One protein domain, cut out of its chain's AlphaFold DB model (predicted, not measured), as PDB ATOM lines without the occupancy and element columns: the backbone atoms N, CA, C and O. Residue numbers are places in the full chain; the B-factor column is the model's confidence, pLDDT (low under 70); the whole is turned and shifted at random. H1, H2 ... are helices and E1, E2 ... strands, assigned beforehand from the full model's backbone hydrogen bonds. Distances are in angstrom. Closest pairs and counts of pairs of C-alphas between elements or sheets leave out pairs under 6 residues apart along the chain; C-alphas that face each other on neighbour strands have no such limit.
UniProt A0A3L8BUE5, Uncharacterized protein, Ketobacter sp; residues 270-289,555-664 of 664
ATOM      1  N   GLY A 270     195.202 199.798 138.643       77.69
ATOM      2  CA  GLY A 270     194.916 198.768 139.647       77.69
ATOM      3  C   GLY A 270     196.139 197.940 140.049       77.69
ATOM      4  O   GLY A 270     197.276 198.386 139.927       77.69
ATOM      5  N   SER A 271     195.911 196.703 140.497       80.50
ATOM      6  CA  SER A 271     196.973 195.803 140.984       80.50
ATOM      7  C   SER A 271     198.090 195.553 139.967       80.50
ATOM      8  O   SER A 271     199.215 195.254 140.345       80.50
ATOM      9  N   ASN A 272     197.794 195.666 138.671       79.94
ATOM     10  CA  ASN A 272     198.798 195.482 137.631       79.94
ATOM     11  C   ASN A 272     199.804 196.639 137.594       79.94
ATOM     12  O   ASN A 272     200.982 196.394 137.357       79.94
ATOM     13  N   ALA A 273     199.362 197.875 137.848       76.81
ATOM     14  CA  ALA A 273     200.262 199.019 137.958       76.81
ATOM     15  C   ALA A 273     201.178 198.877 139.185       76.81
ATOM     16  O   ALA A 273     202.383 199.049 139.060       76.81
ATOM     17  N   GLU A 274     200.641 198.427 140.326       83.19
ATOM     18  CA  GLU A 274     201.434 198.164 141.540       83.19
ATOM     19  C   GLU A 274     202.533 197.110 141.310       83.19
ATOM     20  O   GLU A 274     203.654 197.257 141.799       83.19
ATOM     21  N   ILE A 275     202.236 196.057 140.534       88.12
ATOM     22  CA  ILE A 275     203.226 195.038 140.141       88.12
ATOM     23  C   ILE A 275     204.344 195.663 139.295       88.12
ATOM     24  O   ILE A 275     205.520 195.375 139.520       88.12
ATOM     25  N   ILE A 276     203.991 196.519 138.334       86.50
ATOM     26  CA  ILE A 276     204.953 197.202 137.462       86.50
ATOM     27  C   ILE A 276     205.829 198.179 138.248       86.50
ATOM     28  O   ILE A 276     207.050 198.147 138.096       86.50
ATOM     29  N   ASP A 277     205.237 198.981 139.129       84.69
ATOM     30  CA  ASP A 277     205.969 199.923 139.975       84.69
ATOM     31  C   ASP A 277     206.932 199.187 140.917       84.69
ATOM     32  O   ASP A 277     208.090 199.583 141.055       84.69
ATOM     33  N   SER A 278     206.496 198.069 141.515       90.25
ATOM     34  CA  SER A 278     207.381 197.223 142.323       90.25
ATOM     35  C   SER A 278     208.529 196.657 141.492       90.25
ATOM     36  O   SER A 278     209.668 196.671 141.949       90.25
ATOM     37  N   PHE A 279     208.248 196.159 140.285       93.06
ATOM     38  CA  PHE A 279     209.272 195.595 139.406       93.06
ATOM     39  C   PHE A 279     210.341 196.631 139.047       93.06
ATOM     40  O   PHE A 279     211.534 196.346 139.121       93.06
ATOM     41  N   VAL A 280     209.916 197.841 138.699       90.88
ATOM     42  CA  VAL A 280     210.799 198.964 138.384       90.88
ATOM     43  C   VAL A 280     211.641 199.370 139.594       90.88
ATOM     44  O   VAL A 280     212.855 199.529 139.460       90.88
ATOM     45  N   ALA A 281     211.026 199.499 140.773       91.94
ATOM     46  CA  ALA A 281     211.736 199.833 142.005       91.94
ATOM     47  C   ALA A 281     212.798 198.780 142.356       91.94
ATOM     48  O   ALA A 281     213.892 199.124 142.802       91.94
ATOM     49  N   ASP A 282     212.507 197.502 142.103       94.50
ATOM     50  CA  ASP A 282     213.462 196.413 142.293       94.50
ATOM     51  C   ASP A 282     214.646 196.506 141.323       94.50
ATOM     52  O   ASP A 282     215.784 196.329 141.745       94.50
ATOM     53  N   ILE A 283     214.429 196.834 140.044       92.19
ATOM     54  CA  ILE A 283     215.553 197.058 139.116       92.19
ATOM     55  C   ILE A 283     216.392 198.255 139.579       92.19
ATOM     56  O   ILE A 283     217.621 198.179 139.584       92.19
ATOM     57  N   GLN A 284     215.748 199.348 139.999       92.44
ATOM     58  CA  GLN A 284     216.443 200.530 140.508       92.44
ATOM     59  C   GLN A 284     217.286 200.224 141.749       92.44
ATOM     60  O   GLN A 284     218.404 200.723 141.855       92.44
ATOM     61  N   LEU A 285     216.786 199.379 142.657       94.12
ATOM     62  CA  LEU A 285     217.533 198.922 143.831       94.12
ATOM     63  C   LEU A 285     218.868 198.280 143.431       94.12
ATOM     64  O   LEU A 285     219.874 198.520 144.089       94.12
ATOM     65  N   TRP A 286     218.884 197.500 142.348       93.56
ATOM     66  CA  TRP A 286     220.069 196.791 141.859       93.56
ATOM     67  C   TRP A 286     220.977 197.615 140.933       93.56
ATOM     68  O   TRP A 286     221.993 197.089 140.462       93.56
ATOM     69  N   GLN A 287     220.674 198.898 140.692       89.25
ATOM     70  CA  GLN A 287     221.550 199.779 139.915       89.25
ATOM     71  C   GLN A 287     222.973 199.802 140.493       89.25
ATOM     72  O   GLN A 287     223.191 199.864 141.703       89.25
ATOM     73  N   GLY A 288     223.966 199.744 139.604       86.62
ATOM     74  CA  GLY A 288     225.390 199.709 139.960       86.62
ATOM     75  C   GLY A 288     225.940 198.315 140.283       86.62
ATOM     76  O   GLY A 288     227.151 198.125 140.199       86.62
ATOM     77  N   TYR A 289     225.078 197.338 140.581       90.50
ATOM     78  CA  TYR A 289     225.456 195.929 140.744       90.50
ATOM     79  C   TYR A 289     225.030 195.094 139.538       90.50
ATOM     80  O   TYR A 289     225.820 194.298 139.033       90.50
ATOM     81  N   ILE A 555     229.648 176.998 133.570       81.44
ATOM     82  CA  ILE A 555     229.956 177.198 134.974       81.44
ATOM     83  C   ILE A 555     228.719 177.807 135.619       81.44
ATOM     84  O   ILE A 555     228.237 178.850 135.171       81.44
ATOM     85  N   GLN A 556     228.250 177.198 136.705       87.44
ATOM     86  CA  GLN A 556     227.257 177.799 137.584       87.44
ATOM     87  C   GLN A 556     227.927 178.265 138.872       87.44
ATOM     88  O   GLN A 556     228.606 177.504 139.552       87.44
ATOM     89  N   ILE A 557     227.696 179.511 139.246       85.19
ATOM     90  CA  ILE A 557     228.201 180.111 140.478       85.19
ATOM     91  C   ILE A 557     226.998 180.545 141.295       85.19
ATOM     92  O   ILE A 557     226.070 181.127 140.749       85.19
ATOM     93  N   GLN A 558     227.030 180.322 142.601       90.75
ATOM     94  CA  GLN A 558     226.044 180.835 143.541       90.75
ATOM     95  C   GLN A 558     226.744 181.543 144.700       90.75
ATOM     96  O   GLN A 558     227.672 180.994 145.283       90.75
ATOM     97  N   PHE A 559     226.295 182.741 145.056       89.69
ATOM     98  CA  PHE A 559     226.810 183.491 146.202       89.69
ATOM     99  C   PHE A 559     225.692 184.257 146.908       89.69
ATOM    100  O   PHE A 559     224.644 184.545 146.322       89.69
ATOM    101  N   GLU A 560     225.918 184.579 148.179       89.81
ATOM    102  CA  GLU A 560     225.028 185.429 148.971       89.81
ATOM    103  C   GLU A 560     225.615 186.843 149.060       89.81
ATOM    104  O   GLU A 560     226.805 187.018 149.322       89.81
ATOM    105  N   THR A 561     224.783 187.860 148.845       88.38
ATOM    106  CA  THR A 561     225.154 189.274 148.998       88.38
ATOM    107  C   THR A 561     224.069 190.023 149.758       88.38
ATOM    108  O   THR A 561     222.889 189.682 149.667       88.38
ATOM    109  N   ASP A 562     224.449 191.068 150.489       90.00
ATOM    110  CA  ASP A 562     223.475 192.031 150.997       90.00
ATOM    111  C   ASP A 562     222.785 192.735 149.822       90.00
ATOM    112  O   ASP A 562     223.395 192.956 148.766       90.00
ATOM    113  N   LEU A 563     221.516 193.099 150.010       91.44
ATOM    114  CA  LEU A 563     220.863 194.044 149.113       91.44
ATOM    115  C   LEU A 563     221.614 195.387 149.128       91.44
ATOM    116  O   LEU A 563     222.165 195.758 150.167       91.44
ATOM    117  N   PRO A 564     221.597 196.164 148.030       90.25
ATOM    118  CA  PRO A 564     222.279 197.463 147.969       90.25
ATOM    119  C   PRO A 564     221.836 198.476 149.038       90.25
ATOM    120  O   PRO A 564     222.590 199.382 149.392       90.25
ATOM    121  N   ASP A 565     220.628 198.319 149.583       90.81
ATOM    122  CA  ASP A 565     220.085 199.122 150.683       90.81
ATOM    123  C   ASP A 565     220.268 198.485 152.078       90.81
ATOM    124  O   ASP A 565     219.820 199.051 153.080       90.81
ATOM    125  N   TYR A 566     220.935 197.329 152.156       89.31
ATOM    126  CA  TYR A 566     221.176 196.524 153.361       89.31
ATOM    127  C   TYR A 566     219.906 196.053 154.090       89.31
ATOM    128  O   TYR A 566     219.951 195.757 155.289       89.31
ATOM    129  N   SER A 567     218.759 196.003 153.405       90.56
ATOM    130  CA  SER A 567     217.481 195.640 154.032       90.56
ATOM    131  C   SER A 567     217.288 194.129 154.230       90.56
ATOM    132  O   SER A 567     216.604 193.720 155.171       90.56
ATOM    133  N   ASP A 568     217.901 193.309 153.377       92.38
ATOM    134  CA  ASP A 568     217.843 191.843 153.390       92.38
ATOM    135  C   ASP A 568     219.076 191.264 152.666       92.38
ATOM    136  O   ASP A 568     219.964 192.007 152.234       92.38
ATOM    137  N   ARG A 569     219.124 189.938 152.510       92.38
ATOM    138  CA  ARG A 569     220.137 189.229 151.721       92.38
ATOM    139  C   ARG A 569     219.542 188.568 150.485       92.38
ATOM    140  O   ARG A 569     218.410 188.083 150.495       92.38
ATOM    141  N   ALA A 570     220.330 188.554 149.418       94.25
ATOM    142  CA  ALA A 570     219.992 187.958 148.142       94.25
ATOM    143  C   ALA A 570     220.930 186.798 147.820       94.25
ATOM    144  O   ALA A 570     222.143 186.891 148.001       94.25
ATOM    145  N   ILE A 571     220.358 185.725 147.284       94.69
ATOM    146  CA  ILE A 571     221.110 184.641 146.661       94.69
ATOM    147  C   ILE A 571     221.150 184.920 145.164       94.69
ATOM    148  O   ILE A 571     220.097 185.019 144.522       94.69
ATOM    149  N   ILE A 572     222.362 185.034 144.631       94.75
ATOM    150  CA  ILE A 572     222.635 185.272 143.219       94.75
ATOM    151  C   ILE A 572     223.249 184.005 142.644       94.75
ATOM    152  O   ILE A 572     224.279 183.540 143.127       94.75
ATOM    153  N   THR A 573     222.623 183.453 141.612       93.56
ATOM    154  CA  THR A 573     223.187 182.380 140.799       93.56
ATOM    155  C   THR A 573     223.519 182.942 139.425       93.56
ATOM    156  O   THR A 573     222.634 183.484 138.770       93.56
ATOM    157  N   VAL A 574     224.761 182.814 138.972       91.88
ATOM    158  CA  VAL A 574     225.175 183.200 137.619       91.88
ATOM    159  C   VAL A 574     225.611 181.969 136.833       91.88
ATOM    160  O   VAL A 574     226.245 181.074 137.391       91.88
ATOM    161  N   THR A 575     225.278 181.932 135.547       90.38
ATOM    162  CA  THR A 575     225.664 180.859 134.622       90.38
ATOM    163  C   THR A 575     226.362 181.465 133.413       90.38
ATOM    164  O   THR A 575     225.886 182.457 132.857       90.38
ATOM    165  N   SER A 576     227.506 180.910 133.012       88.38
ATOM    166  CA  SER A 576     228.256 181.366 131.832       88.38
ATOM    167  C   SER A 576     229.344 180.360 131.433       88.38
ATOM    168  O   SER A 576     229.567 179.381 132.138       88.38
ATOM    169  N   THR A 577     230.038 180.576 130.315       82.38
ATOM    170  CA  THR A 577     231.191 179.743 129.917       82.38
ATOM    171  C   THR A 577     232.497 180.236 130.553       82.38
ATOM    172  O   THR A 577     232.604 181.421 130.881       82.38
ATOM    173  N   PRO A 578     233.536 179.389 130.686       75.31
ATOM    174  CA  PRO A 578     234.823 179.817 131.236       75.31
ATOM    175  C   PRO A 578     235.441 180.989 130.456       75.31
ATOM    176  O   PRO A 578     235.949 181.938 131.054       75.31
ATOM    177  N   GLU A 579     235.341 180.964 129.122       76.94
ATOM    178  CA  GLU A 579     235.823 182.049 128.259       76.94
ATOM    179  C   GLU A 579     235.090 183.366 128.551       76.94
ATOM    180  O   GLU A 579     235.734 184.398 128.748       76.94
ATOM    181  N   GLN A 580     233.760 183.340 128.642       81.44
ATOM    182  CA  GLN A 580     232.958 184.531 128.926       81.44
ATOM    183  C   GLN A 580     233.207 185.073 130.336       81.44
ATOM    184  O   GLN A 580     233.421 186.276 130.489       81.44
ATOM    185  N   ILE A 581     233.267 184.214 131.360       78.75
ATOM    186  CA  ILE A 581     233.540 184.641 132.743       78.75
ATOM    187  C   ILE A 581     234.919 185.299 132.846       78.75
ATOM    188  O   ILE A 581     235.052 186.310 133.537       78.75
ATOM    189  N   SER A 582     235.926 184.808 132.114       72.94
ATOM    190  CA  SER A 582     237.256 185.445 132.076       72.94
ATOM    191  C   SER A 582     237.227 186.886 131.541       72.94
ATOM    192  O   SER A 582     238.102 187.693 131.854       72.94
ATOM    193  N   GLN A 583     236.192 187.230 130.770       76.44
ATOM    194  CA  GLN A 583     235.934 188.566 130.233       76.44
ATOM    195  C   GLN A 583     234.907 189.352 131.075       76.44
ATOM    196  O   GLN A 583     234.573 190.486 130.733       76.44
ATOM    197  N   GLY A 584     234.404 188.772 132.172       77.62
ATOM    198  CA  GLY A 584     233.341 189.336 133.008       77.62
ATOM    199  C   GLY A 584     231.938 189.229 132.401       77.62
ATOM    200  O   GLY A 584     231.024 189.905 132.866       77.62
ATOM    201  N   LEU A 585     231.760 188.414 131.359       85.31
ATOM    202  CA  LEU A 585     230.504 188.250 130.632       85.31
ATOM    203  C   LEU A 585     229.703 187.064 131.186       85.31
ATOM    204  O   LEU A 585     230.258 186.019 131.539       85.31
ATOM    205  N   LEU A 586     228.381 187.221 131.234       90.00
ATOM    206  CA  LEU A 586     227.452 186.244 131.801       90.00
ATOM    207  C   LEU A 586     226.373 185.862 130.782       90.00
ATOM    208  O   LEU A 586     225.952 186.718 130.007       90.00
ATOM    209  N   ASN A 587     225.915 184.607 130.808       91.38
ATOM    210  CA  ASN A 587     224.775 184.160 130.000       91.38
ATOM    211  C   ASN A 587     223.473 184.350 130.771       91.38
ATOM    212  O   ASN A 587     222.559 184.995 130.266       91.38
ATOM    213  N   ASP A 588     223.424 183.873 132.016       94.75
ATOM    214  CA  ASP A 588     222.224 183.933 132.844       94.75
ATOM    215  C   ASP A 588     222.529 184.411 134.264       94.75
ATOM    216  O   ASP A 588     223.586 184.129 134.834       94.75
ATOM    217  N   ILE A 589     221.562 185.107 134.860       96.00
ATOM    218  CA  ILE A 589     221.544 185.490 136.268       96.00
ATOM    219  C   ILE A 589     220.174 185.141 136.841       96.00
ATOM    220  O   ILE A 589     219.135 185.532 136.314       96.00
ATOM    221  N   VAL A 590     220.175 184.454 137.975       97.50
ATOM    222  CA  VAL A 590     218.999 184.215 138.800       97.50
ATOM    223  C   VAL A 590     219.215 184.883 140.147       97.50
ATOM    224  O   VAL A 590     220.151 184.545 140.866       97.50
ATOM    225  N   MET A 591     218.335 185.809 140.514       97.19
ATOM    226  CA  MET A 591     218.403 186.524 141.790       97.19
ATOM    227  C   MET A 591     217.186 186.180 142.638       97.19
ATOM    228  O   MET A 591     216.060 186.197 142.137       97.19
ATOM    229  N   THR A 592     217.387 185.891 143.923       97.31
ATOM    230  CA  THR A 592     216.288 185.608 144.860       97.31
ATOM    231  C   THR A 592     216.493 186.304 146.200       97.31
ATOM    232  O   THR A 592     217.562 186.190 146.790       97.31
ATOM    233  N   TRP A 593     215.475 187.020 146.685       96.50
ATOM    234  CA  TRP A 593     215.478 187.710 147.986       96.50
ATOM    235  C   TRP A 593     214.044 188.013 148.423       96.50
ATOM    236  O   TRP A 593     213.191 188.229 147.567       96.50
ATOM    237  N   GLY A 594     213.732 188.023 149.722       91.75
ATOM    238  CA  GLY A 594     212.417 188.468 150.218       91.75
ATOM    239  C   GLY A 594     211.173 187.823 149.570       91.75
ATOM    240  O   GLY A 594     210.112 188.441 149.543       91.75
ATOM    241  N   GLY A 595     211.282 186.610 149.006       92.31
ATOM    242  CA  GLY A 595     210.214 185.948 148.234       92.31
ATOM    243  C   GLY A 595     210.116 186.350 146.752       92.31
ATOM    244  O   GLY A 595     209.284 185.797 146.035       92.31
ATOM    245  N   LYS A 596     210.970 187.264 146.287       95.94
ATOM    246  CA  LYS A 596     211.127 187.679 144.888       95.94
ATOM    247  C   LYS A 596     212.107 186.765 144.155       95.94
ATOM    248  O   LYS A 596     213.048 186.236 144.755       95.94
ATOM    249  N   ARG A 597     211.896 186.592 142.850       96.94
ATOM    250  CA  ARG A 597     212.759 185.834 141.942       96.94
ATOM    251  C   ARG A 597     212.833 186.532 140.591       96.94
ATOM    252  O   ARG A 597     211.809 186.727 139.946       96.94
ATOM    253  N   TYR A 598     214.051 186.820 140.156       97.56
ATOM    254  CA  TYR A 598     214.343 187.398 138.849       97.56
ATOM    255  C   TYR A 598     215.215 186.442 138.049       97.56
ATOM    256  O   TYR A 598     216.156 185.868 138.595       97.56
ATOM    257  N   GLU A 599     214.902 186.289 136.770       97.69
ATOM    258  CA  GLU A 599     215.688 185.527 135.801       97.69
ATOM    259  C   GLU A 599     216.065 186.464 134.658       97.69
ATOM    260  O   GLU A 599     215.191 187.073 134.037       97.69
ATOM    261  N   ILE A 600     217.362 186.611 134.422       97.19
ATOM    262  CA  ILE A 600     217.946 187.548 133.468       97.19
ATOM    263  C   ILE A 600     218.819 186.735 132.524       97.19
ATOM    264  O   ILE A 600     219.713 186.035 132.982       97.19
ATOM    265  N   MET A 601     218.558 186.836 131.228       96.00
ATOM    266  CA  MET A 601     219.277 186.122 130.176       96.00
ATOM    267  C   MET A 601     219.872 187.144 129.214       96.00
ATOM    268  O   MET A 601     219.150 188.010 128.712       96.00
ATOM    269  N   TYR A 602     221.169 187.052 128.945       94.50
ATOM    270  CA  TYR A 602     221.868 187.918 128.002       94.50
ATOM    271  C   TYR A 602     222.005 187.240 126.642       94.50
ATOM    272  O   TYR A 602     222.324 186.058 126.529       94.50
ATOM    273  N   PHE A 603     221.807 188.025 125.590       91.75
ATOM    274  CA  PHE A 603     222.006 187.608 124.211       91.75
ATOM    275  C   PHE A 603     223.203 188.354 123.623       91.75
ATOM    276  O   PHE A 603     223.308 189.582 123.715       91.75
ATOM    277  N   PHE A 604     224.103 187.592 123.007       87.50
ATOM    278  CA  PHE A 604     225.269 188.089 122.279       87.50
ATOM    279  C   PHE A 604     225.086 187.887 120.766       87.50
ATOM    280  O   PHE A 604     224.138 187.252 120.303       87.50
ATOM    281  N   ALA A 605     226.021 188.408 119.966       80.12
ATOM    282  CA  ALA A 605     225.941 188.393 118.503       80.12
ATOM    283  C   ALA A 605     225.486 187.028 117.918       80.12
ATOM    284  O   ALA A 605     226.033 185.989 118.291       80.12
ATOM    285  N   PRO A 606     224.527 187.009 116.966       78.38
ATOM    286  CA  PRO A 606     224.030 188.142 116.177       78.38
ATOM    287  C   PRO A 606     222.866 188.934 116.800       78.38
ATOM    288  O   PRO A 606     222.475 189.940 116.214       78.38
ATOM    289  N   GLN A 607     222.306 188.504 117.934       80.56
ATOM    290  CA  GLN A 607     221.235 189.218 118.642       80.56
ATOM    291  C   GLN A 607     221.807 189.811 119.924       80.56
ATOM    292  O   GLN A 607     222.205 189.071 120.810       80.56
ATOM    293  N   TYR A 608     221.889 191.132 120.018       89.69
ATOM    294  CA  TYR A 608     222.507 191.788 121.166       89.69
ATOM    295  C   TYR A 608     221.421 192.340 122.081       89.69
ATOM    296  O   TYR A 608     220.689 193.237 121.677       89.69
ATOM    297  N   GLY A 609     221.279 191.801 123.289       93.12
ATOM    298  CA  GLY A 609     220.123 192.142 124.107       93.12
ATOM    299  C   GLY A 609     220.069 191.468 125.465       93.12
ATOM    300  O   GLY A 609     220.948 190.692 125.827       93.12
ATOM    301  N   VAL A 610     219.007 191.745 126.212       95.12
ATOM    302  CA  VAL A 610     218.752 191.118 127.511       95.12
ATOM    303  C   VAL A 610     217.265 190.848 127.674       95.12
ATOM    304  O   VAL A 610     216.426 191.672 127.309       95.12
ATOM    305  N   ARG A 611     216.934 189.700 128.258       95.75
ATOM    306  CA  ARG A 611     215.584 189.393 128.719       95.75
ATOM    307  C   ARG A 611     215.577 189.248 130.223       95.75
ATOM    308  O   ARG A 611     216.337 188.459 130.761       95.75
ATOM    309  N   MET A 612     214.668 189.944 130.886       96.50
ATOM    310  CA  MET A 612     214.412 189.812 132.312       96.50
ATOM    311  C   MET A 612     212.977 189.352 132.541       96.50
ATOM    312  O   MET A 612     212.047 189.857 131.913       96.50
ATOM    313  N   THR A 613     212.791 188.414 133.461       96.44
ATOM    314  CA  THR A 613     211.474 187.960 133.909       96.44
ATOM    315  C   THR A 613     211.420 187.871 135.428       96.44
ATOM    316  O   THR A 613     212.443 187.606 136.061       96.44
ATOM    317  N   ASN A 614     210.246 188.104 136.017       95.81
ATOM    318  CA  ASN A 614     210.030 187.923 137.455       95.81
ATOM    319  C   ASN A 614     208.888 186.936 137.763       95.81
ATOM    320  O   ASN A 614     208.146 186.508 136.875       95.81
ATOM    321  N   GLN A 615     208.719 186.595 139.044       93.62
ATOM    322  CA  GLN A 615     207.679 185.667 139.508       93.62
ATOM    323  C   GLN A 615     206.236 186.131 139.241       93.62
ATOM    324  O   GLN A 615     205.331 185.300 139.189       93.62
ATOM    325  N   ASP A 616     206.021 187.438 139.074       91.50
ATOM    326  CA  ASP A 616     204.699 188.037 138.863       91.50
ATOM    327  C   ASP A 616     204.291 188.048 137.378       91.50
ATOM    328  O   ASP A 616     203.201 188.504 137.028       91.50
ATOM    329  N   GLY A 617     205.142 187.510 136.495       89.44
ATOM    330  CA  GLY A 617     204.893 187.432 135.056       89.44
ATOM    331  C   GLY A 617     205.231 188.719 134.305       89.44
ATOM    332  O   GLY A 617     204.776 188.894 133.168       89.44
ATOM    333  N   VAL A 618     206.010 189.613 134.925       93.44
ATOM    334  CA  VAL A 618     206.603 190.764 134.243       93.44
ATOM    335  C   VAL A 618     207.746 190.275 133.362       93.44
ATOM    336  O   VAL A 618     208.564 189.461 133.789       93.44
ATOM    337  N   ILE A 619     207.787 190.761 132.126       94.19
ATOM    338  CA  ILE A 619     208.802 190.446 131.125       94.19
ATOM    339  C   ILE A 619     209.325 191.756 130.545       94.19
ATOM    340  O   ILE A 619     208.549 192.588 130.077       94.19
ATOM    341  N   VAL A 620     210.643 191.903 130.530       95.12
ATOM    342  CA  VAL A 620     211.363 192.921 129.767       95.12
ATOM    343  C   VAL A 620     212.217 192.192 128.746       95.12
ATOM    344  O   VAL A 620     212.988 191.313 129.113       95.12
ATOM    345  N   ASP A 621     212.061 192.533 127.474       92.69
ATOM    346  CA  ASP A 621     212.842 191.963 126.377       92.69
ATOM    347  C   ASP A 621     213.446 193.117 125.586       92.69
ATOM    348  O   ASP A 621     212.697 193.929 125.037       92.69
ATOM    349  N   LEU A 622     214.772 193.231 125.607       94.12
ATOM    350  CA  LEU A 622     215.521 194.352 125.048       94.12
ATOM    351  C   LEU A 622     216.402 193.881 123.897       94.12
ATOM    352  O   LEU A 622     217.276 193.040 124.097       94.12
ATOM    353  N   ASP A 623     216.217 194.483 122.729       93.38
ATOM    354  CA  ASP A 623     217.182 194.513 121.637       93.38
ATOM    355  C   ASP A 623     218.036 195.775 121.784       93.38
ATOM    356  O   ASP A 623     217.588 196.894 121.552       93.38
ATOM    357  N   LEU A 624     219.279 195.589 122.210       90.94
ATOM    358  CA  LEU A 624     220.253 196.657 122.409       90.94
ATOM    359  C   LEU A 624     221.117 196.884 121.158       90.94
ATOM    360  O   LEU A 624     222.114 197.601 121.220       90.94
ATOM    361  N   GLY A 625     220.790 196.234 120.035       88.50
ATOM    362  CA  GLY A 625     221.420 196.465 118.736       88.50
ATOM    363  C   GLY A 625     220.842 197.656 117.960       88.50
ATOM    364  O   GLY A 625     221.317 197.929 116.855       88.50
ATOM    365  N   VAL A 626     219.820 198.326 118.501       90.31
ATOM    366  CA  VAL A 626     219.143 199.486 117.894       90.31
ATOM    367  C   VAL A 626     219.906 200.799 118.135       90.31
ATOM    368  O   VAL A 626     220.807 200.849 118.973       90.31
ATOM    369  N   GLU A 627     219.585 201.855 117.378       89.00
ATOM    370  CA  GLU A 627     220.174 203.188 117.585       89.00
ATOM    371  C   GLU A 627     219.594 203.865 118.846       89.00
ATOM    372  O   GLU A 627     218.556 203.456 119.370       89.00
ATOM    373  N   ASP A 628     220.267 204.899 119.359       86.50
ATOM    374  CA  ASP A 628     219.698 205.730 120.429       86.50
ATOM    375  C   ASP A 628     218.368 206.346 119.957       86.50
ATOM    376  O   ASP A 628     218.200 206.654 118.776       86.50
ATOM    377  N   ASP A 629     217.430 206.520 120.887       81.38
ATOM    378  CA  ASP A 629     216.045 206.962 120.656       81.38
ATOM    379  C   ASP A 629     215.135 205.962 119.902       81.38
ATOM    380  O   ASP A 629     213.913 206.151 119.885       81.38
ATOM    381  N   ASP A 630     215.670 204.866 119.345       88.81
ATOM    382  CA  ASP A 630     214.853 203.768 118.818       88.81
ATOM    383  C   ASP A 630     214.288 202.892 119.951       88.81
ATOM    384  O   ASP A 630     214.816 202.801 121.060       88.81
ATOM    385  N   VAL A 631     213.182 202.198 119.670       89.69
ATOM    386  CA  VAL A 631     212.570 201.275 120.636       89.69
ATOM    387  C   VAL A 631     213.418 200.009 120.758       89.69
ATOM    388  O   VAL A 631     213.358 199.140 119.889       89.69
ATOM    389  N   ALA A 632     214.142 199.881 121.872       92.56
ATOM    390  CA  ALA A 632     214.876 198.669 122.229       92.56
ATOM    391  C   ALA A 632     213.946 197.565 122.732       92.56
ATOM    392  O   ALA A 632     214.195 196.385 122.507       92.56
ATOM    393  N   GLY A 633     212.856 197.916 123.414       91.50
ATOM    394  CA  GLY A 633     211.961 196.898 123.941       91.50
ATOM    395  C   GLY A 633     210.764 197.423 124.705       91.50
ATOM    396  O   GLY A 633     210.420 198.606 124.666       91.50
ATOM    397  N   TYR A 634     210.104 196.499 125.397       89.19
ATOM    398  CA  TYR A 634     208.865 196.766 126.113       89.19
ATOM    399  C   TYR A 634     208.875 196.135 127.495       89.19
ATOM    400  O   TYR A 634     209.383 195.031 127.686       89.19
ATOM    401  N   LEU A 635     208.217 196.816 128.428       89.56
ATOM    402  CA  LEU A 635     207.834 196.260 129.716       89.56
ATOM    403  C   LEU A 635     206.449 195.626 129.576       89.56
ATOM    404  O   LEU A 635     205.474 196.319 129.275       89.56
ATOM    405  N   LEU A 636     206.359 194.313 129.756       86.00
ATOM    406  CA  LEU A 636     205.144 193.531 129.565       86.00
ATOM    407  C   LEU A 636     204.717 192.863 130.872       86.00
ATOM    408  O   LEU A 636     205.552 192.360 131.608       86.00
ATOM    409  N   LEU A 637     203.414 192.763 131.113       85.06
ATOM    410  CA  LEU A 637     202.832 191.914 132.153       85.06
ATOM    411  C   LEU A 637     201.670 191.136 131.536       85.06
ATOM    412  O   LEU A 637     200.738 191.727 130.984       85.06
ATOM    413  N   ASN A 638     201.745 189.802 131.579       78.44
ATOM    414  CA  ASN A 638     200.762 188.899 130.958       78.44
ATOM    415  C   ASN A 638     200.487 189.217 129.469       78.44
ATOM    416  O   ASN A 638     199.353 189.143 128.999       78.44
ATOM    417  N   GLY A 639     201.526 189.621 128.727       71.69
ATOM    418  CA  GLY A 639     201.442 189.992 127.308       71.69
ATOM    419  C   GLY A 639     200.857 191.383 127.026       71.69
ATOM    420  O   GLY A 639     200.837 191.808 125.874       71.69
ATOM    421  N   THR A 640     200.414 192.112 128.052       72.56
ATOM    422  CA  THR A 640     199.995 193.515 127.927       72.56
ATOM    423  C   THR A 640     201.197 194.425 128.139       72.56
ATOM    424  O   THR A 640     202.024 194.157 129.004       72.56
ATOM    425  N   ARG A 641     201.303 195.498 127.352       78.69
ATOM    426  CA  ARG A 641     202.411 196.460 127.399       78.69
ATOM    427  C   ARG A 641     202.151 197.569 128.416       78.69
ATOM    428  O   ARG A 641     201.121 198.234 128.332       78.69
ATOM    429  N   TYR A 642     203.110 197.759 129.319       78.50
ATOM    430  CA  TYR A 642     203.089 198.723 130.422       78.50
ATOM    431  C   TYR A 642     204.179 199.793 130.332       78.50
ATOM    432  O   TYR A 642     204.099 200.789 131.044       78.50
ATOM    433  N   GLY A 643     205.158 199.632 129.450       81.69
ATOM    434  CA  GLY A 643     206.167 200.652 129.196       81.69
ATOM    435  C   GLY A 643     206.918 200.393 127.900       81.69
ATOM    436  O   GLY A 643     206.895 199.277 127.366       81.69
ATOM    437  N   VAL A 644     207.557 201.440 127.396       87.56
ATOM    438  CA  VAL A 644     208.483 201.400 126.263       87.56
ATOM    439  C   VAL A 644     209.870 201.729 126.773       87.56
ATOM    440  O   VAL A 644     210.015 202.532 127.689       87.56
ATOM    441  N   ILE A 645     210.870 201.062 126.209       91.88
ATOM    442  CA  ILE A 645     212.255 201.196 126.633       91.88
ATOM    443  C   ILE A 645     213.077 201.606 125.415       91.88
ATOM    444  O   ILE A 645     213.050 200.909 124.395       91.88
ATOM    445  N   THR A 646     213.783 202.729 125.519       92.94
ATOM    446  CA  THR A 646     214.661 203.266 124.471       92.94
ATOM    447  C   THR A 646     216.088 203.432 125.008       92.94
ATOM    448  O   THR A 646     216.267 203.803 126.172       92.94
ATOM    449  N   PRO A 647     217.136 203.145 124.215       91.50
ATOM    450  CA  PRO A 647     218.499 203.499 124.581       91.50
ATOM    451  C   PRO A 647     218.687 205.014 124.521       91.50
ATOM    452  O   PRO A 647     218.188 205.679 123.614       91.50
ATOM    453  N   LEU A 648     219.418 205.555 125.492       90.00
ATOM    454  CA  LEU A 648     219.727 206.975 125.577       90.00
ATOM    455  C   LEU A 648     221.142 207.174 126.129       90.00
ATOM    456  O   LEU A 648     221.356 207.117 127.341       90.00
ATOM    457  N   ASN A 649     222.117 207.454 125.258       86.12
ATOM    458  CA  ASN A 649     223.508 207.752 125.629       86.12
ATOM    459  C   ASN A 649     224.164 206.687 126.534       86.12
ATOM    460  O   ASN A 649     224.921 207.018 127.450       86.12
ATOM    461  N   GLY A 650     223.880 205.407 126.287       82.00
ATOM    462  CA  GLY A 650     224.399 204.290 127.086       82.00
ATOM    463  C   GLY A 650     223.614 203.980 128.367       82.00
ATOM    464  O   GLY A 650     224.005 203.068 129.092       82.00
ATOM    465  N   SER A 651     222.517 204.695 128.616       88.69
ATOM    466  CA  SER A 651     221.481 204.357 129.597       88.69
ATOM    467  C   SER A 651     220.228 203.830 128.899       88.69
ATOM    468  O   SER A 651     220.111 203.894 127.673       88.69
ATOM    469  N   LEU A 652     219.274 203.327 129.677       91.12
ATOM    470  CA  LEU A 652     217.949 202.950 129.194       91.12
ATOM    471  C   LEU A 652     216.898 203.893 129.772       91.12
ATOM    472  O   LEU A 652     216.783 204.031 130.988       91.12
ATOM    473  N   LEU A 653     216.114 204.525 128.902       92.00
ATOM    474  CA  LEU A 653     214.947 205.307 129.282       92.00
ATOM    475  C   LEU A 653     213.712 204.407 129.244       92.00
ATOM    476  O   LEU A 653     213.314 203.918 128.190       92.00
ATOM    477  N   PHE A 654     213.109 204.184 130.403       90.56
ATOM    478  CA  PHE A 654     211.838 203.493 130.556       90.56
ATOM    479  C   PHE A 654     210.736 204.542 130.648       90.56
ATOM    480  O   PHE A 654     210.623 205.221 131.667       90.56
ATOM    481  N   THR A 655     209.901 204.632 129.620       85.75
ATOM    482  CA  THR A 655     208.679 205.442 129.639       85.75
ATOM    483  C   THR A 655     207.509 204.533 129.990       85.75
ATOM    484  O   THR A 655     207.084 203.686 129.192       85.75
ATOM    485  N   LEU A 656     207.009 204.665 131.216       81.94
ATOM    486  CA  LEU A 656     205.915 203.854 131.743       81.94
ATOM    487  C   LEU A 656     204.548 204.329 131.229       81.94
ATOM    488  O   LEU A 656     204.381 205.432 130.716       81.94
ATOM    489  N   SER A 657     203.522 203.494 131.407       70.75
ATOM    490  CA  SER A 657     202.150 203.782 130.956       70.75
ATOM    491  C   SER A 657     201.509 204.995 131.621       70.75
ATOM    492  O   SER A 657     200.506 205.491 131.115       70.75
ATOM    493  N   ASN A 658     202.059 205.438 132.749       66.75
ATOM    494  CA  ASN A 658     201.663 206.647 133.461       66.75
ATOM    495  C   ASN A 658     202.410 207.907 132.984       66.75
ATOM    496  O   ASN A 658     202.213 208.968 133.568       66.75
ATOM    497  N   GLY A 659     203.254 207.797 131.952       67.56
ATOM    498  CA  GLY A 659     204.096 208.885 131.451       67.56
ATOM    499  C   GLY A 659     205.336 209.151 132.305       67.56
ATOM    500  O   GLY A 659     206.051 210.113 132.050       67.56
ATOM    501  N   LEU A 660     205.595 208.330 133.327       76.75
ATOM    502  CA  LEU A 660     206.776 208.474 134.161       76.75
ATOM    503  C   LEU A 660     207.996 207.911 133.430       76.75
ATOM    504  O   LEU A 660     208.021 206.741 133.041       76.75
ATOM    505  N   ASP A 661     209.001 208.766 133.294       84.94
ATOM    506  CA  ASP A 661     210.286 208.445 132.694       84.94
ATOM    507  C   ASP A 661     211.302 208.040 133.763       84.94
ATOM    508  O   ASP A 661     211.495 208.729 134.771       84.94
ATOM    509  N   ILE A 662     211.979 206.919 133.527       87.44
ATOM    510  CA  ILE A 662     212.989 206.365 134.427       87.44
ATOM    511  C   ILE A 662     214.251 206.086 133.646       87.44
ATOM    512  O   ILE A 662     214.237 205.313 132.694       87.44
ATOM    513  N   LEU A 663     215.351 206.681 134.091       90.31
ATOM    514  CA  LEU A 663     216.666 206.415 133.534       90.31
ATOM    515  C   LEU A 663     217.361 205.318 134.346       90.31
ATOM    516  O   LEU A 663     217.467 205.424 135.574       90.31
ATOM    517  N   LEU A 664     217.807 204.275 133.648       84.44
ATOM    518  CA  LEU A 664     218.505 203.105 134.179       84.44
ATOM    519  C   LEU A 664     219.912 202.963 133.601       84.44
ATOM    520  O   LEU A 664     220.103 203.267 132.398       84.44
TER     521      LEU A 664
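This is residues 270 to 289 and 555 to 664 of the 664 residues of an uncharacterized protein of Ketobacter sp (UniProt A0A3L8BUE5). One long, twisted sheet of ten strands is curled like part of a barrel, with the long helix H1 in the hollow, over the part from E4 to E10. The short helix H2 only grazes the sheet near its other end, between E2 and E3 in the chain. The printed part has 130 residues, with two named helices and ten named strands in the order H1 E1 E2 H2 E3 E4 E5 E6 E7 E8 E9 E10. The sheet runs from E1 through to E10 in number order, all antiparallel, and the class is mixed. The whole is compact, with a radius of gyration of the C-alphas of 15.0 A and spans of 40 by 36 by 25 A.

H1, residues 271 to 285, is on one face of the sheet, an arrangement of two layers. E1, residues 555 to 562, is an edge strand and forms a hairpin with E2, residues 569 to 576; N 557 and O 574 are 2.8 A apart. H2, residues 578 to 582, has its Pro 578 closest to Ile 555 of E1, C-alphas 6.7 A apart. A meander, each strand the antiparallel neighbour of the one before, holds E3, residues 588 to 593, E4, 596 to 603, E5, 609 to 614, E6, 618 to 623, E7, 633 to 637, E8, 640 to 648, E9, 651 to 656, and the other edge strand E10, 661 to 663. E2 and E3 stand at 169 degrees, with N 573 and O 590 2.8 A apart. In the hairpin E7 and E8, at 153 degrees, N 635 and O 643 are 3.0 A apart. In the hairpin E9 and E10, N 654 and O 662 are 2.8 A apart. The closest C-alphas of H1 and E6 are those of Ile 276 and Val 618, 7.4 A. H1 is near E4 and E9; E1 and E10 are apart. In H1 and H2 every O i to N i+4 pair is within hydrogen-bond range.

H1 begins at C-alpha 271 (196.973, 195.803, 140.984) and is 21.0 A long. E1 begins at C-alpha 555 (229.956, 177.198, 134.974) and measures 22.8 A, E2 22.9 A, E4 23.4 A and E8 24.0 A. E10 ends at C-alpha 663 (216.666, 206.415, 133.534).

The C-alphas farthest apart are those of Gly 270 and Glu 579, 45.6 A. Residues 290 to 554 are not printed; C-alphas 289 and 555 stand 20.1 A apart across this cut. Of the links printed whole, none is long. The mean pLDDT of the printed part is 88.2, and residues 658 to 659 are under 70.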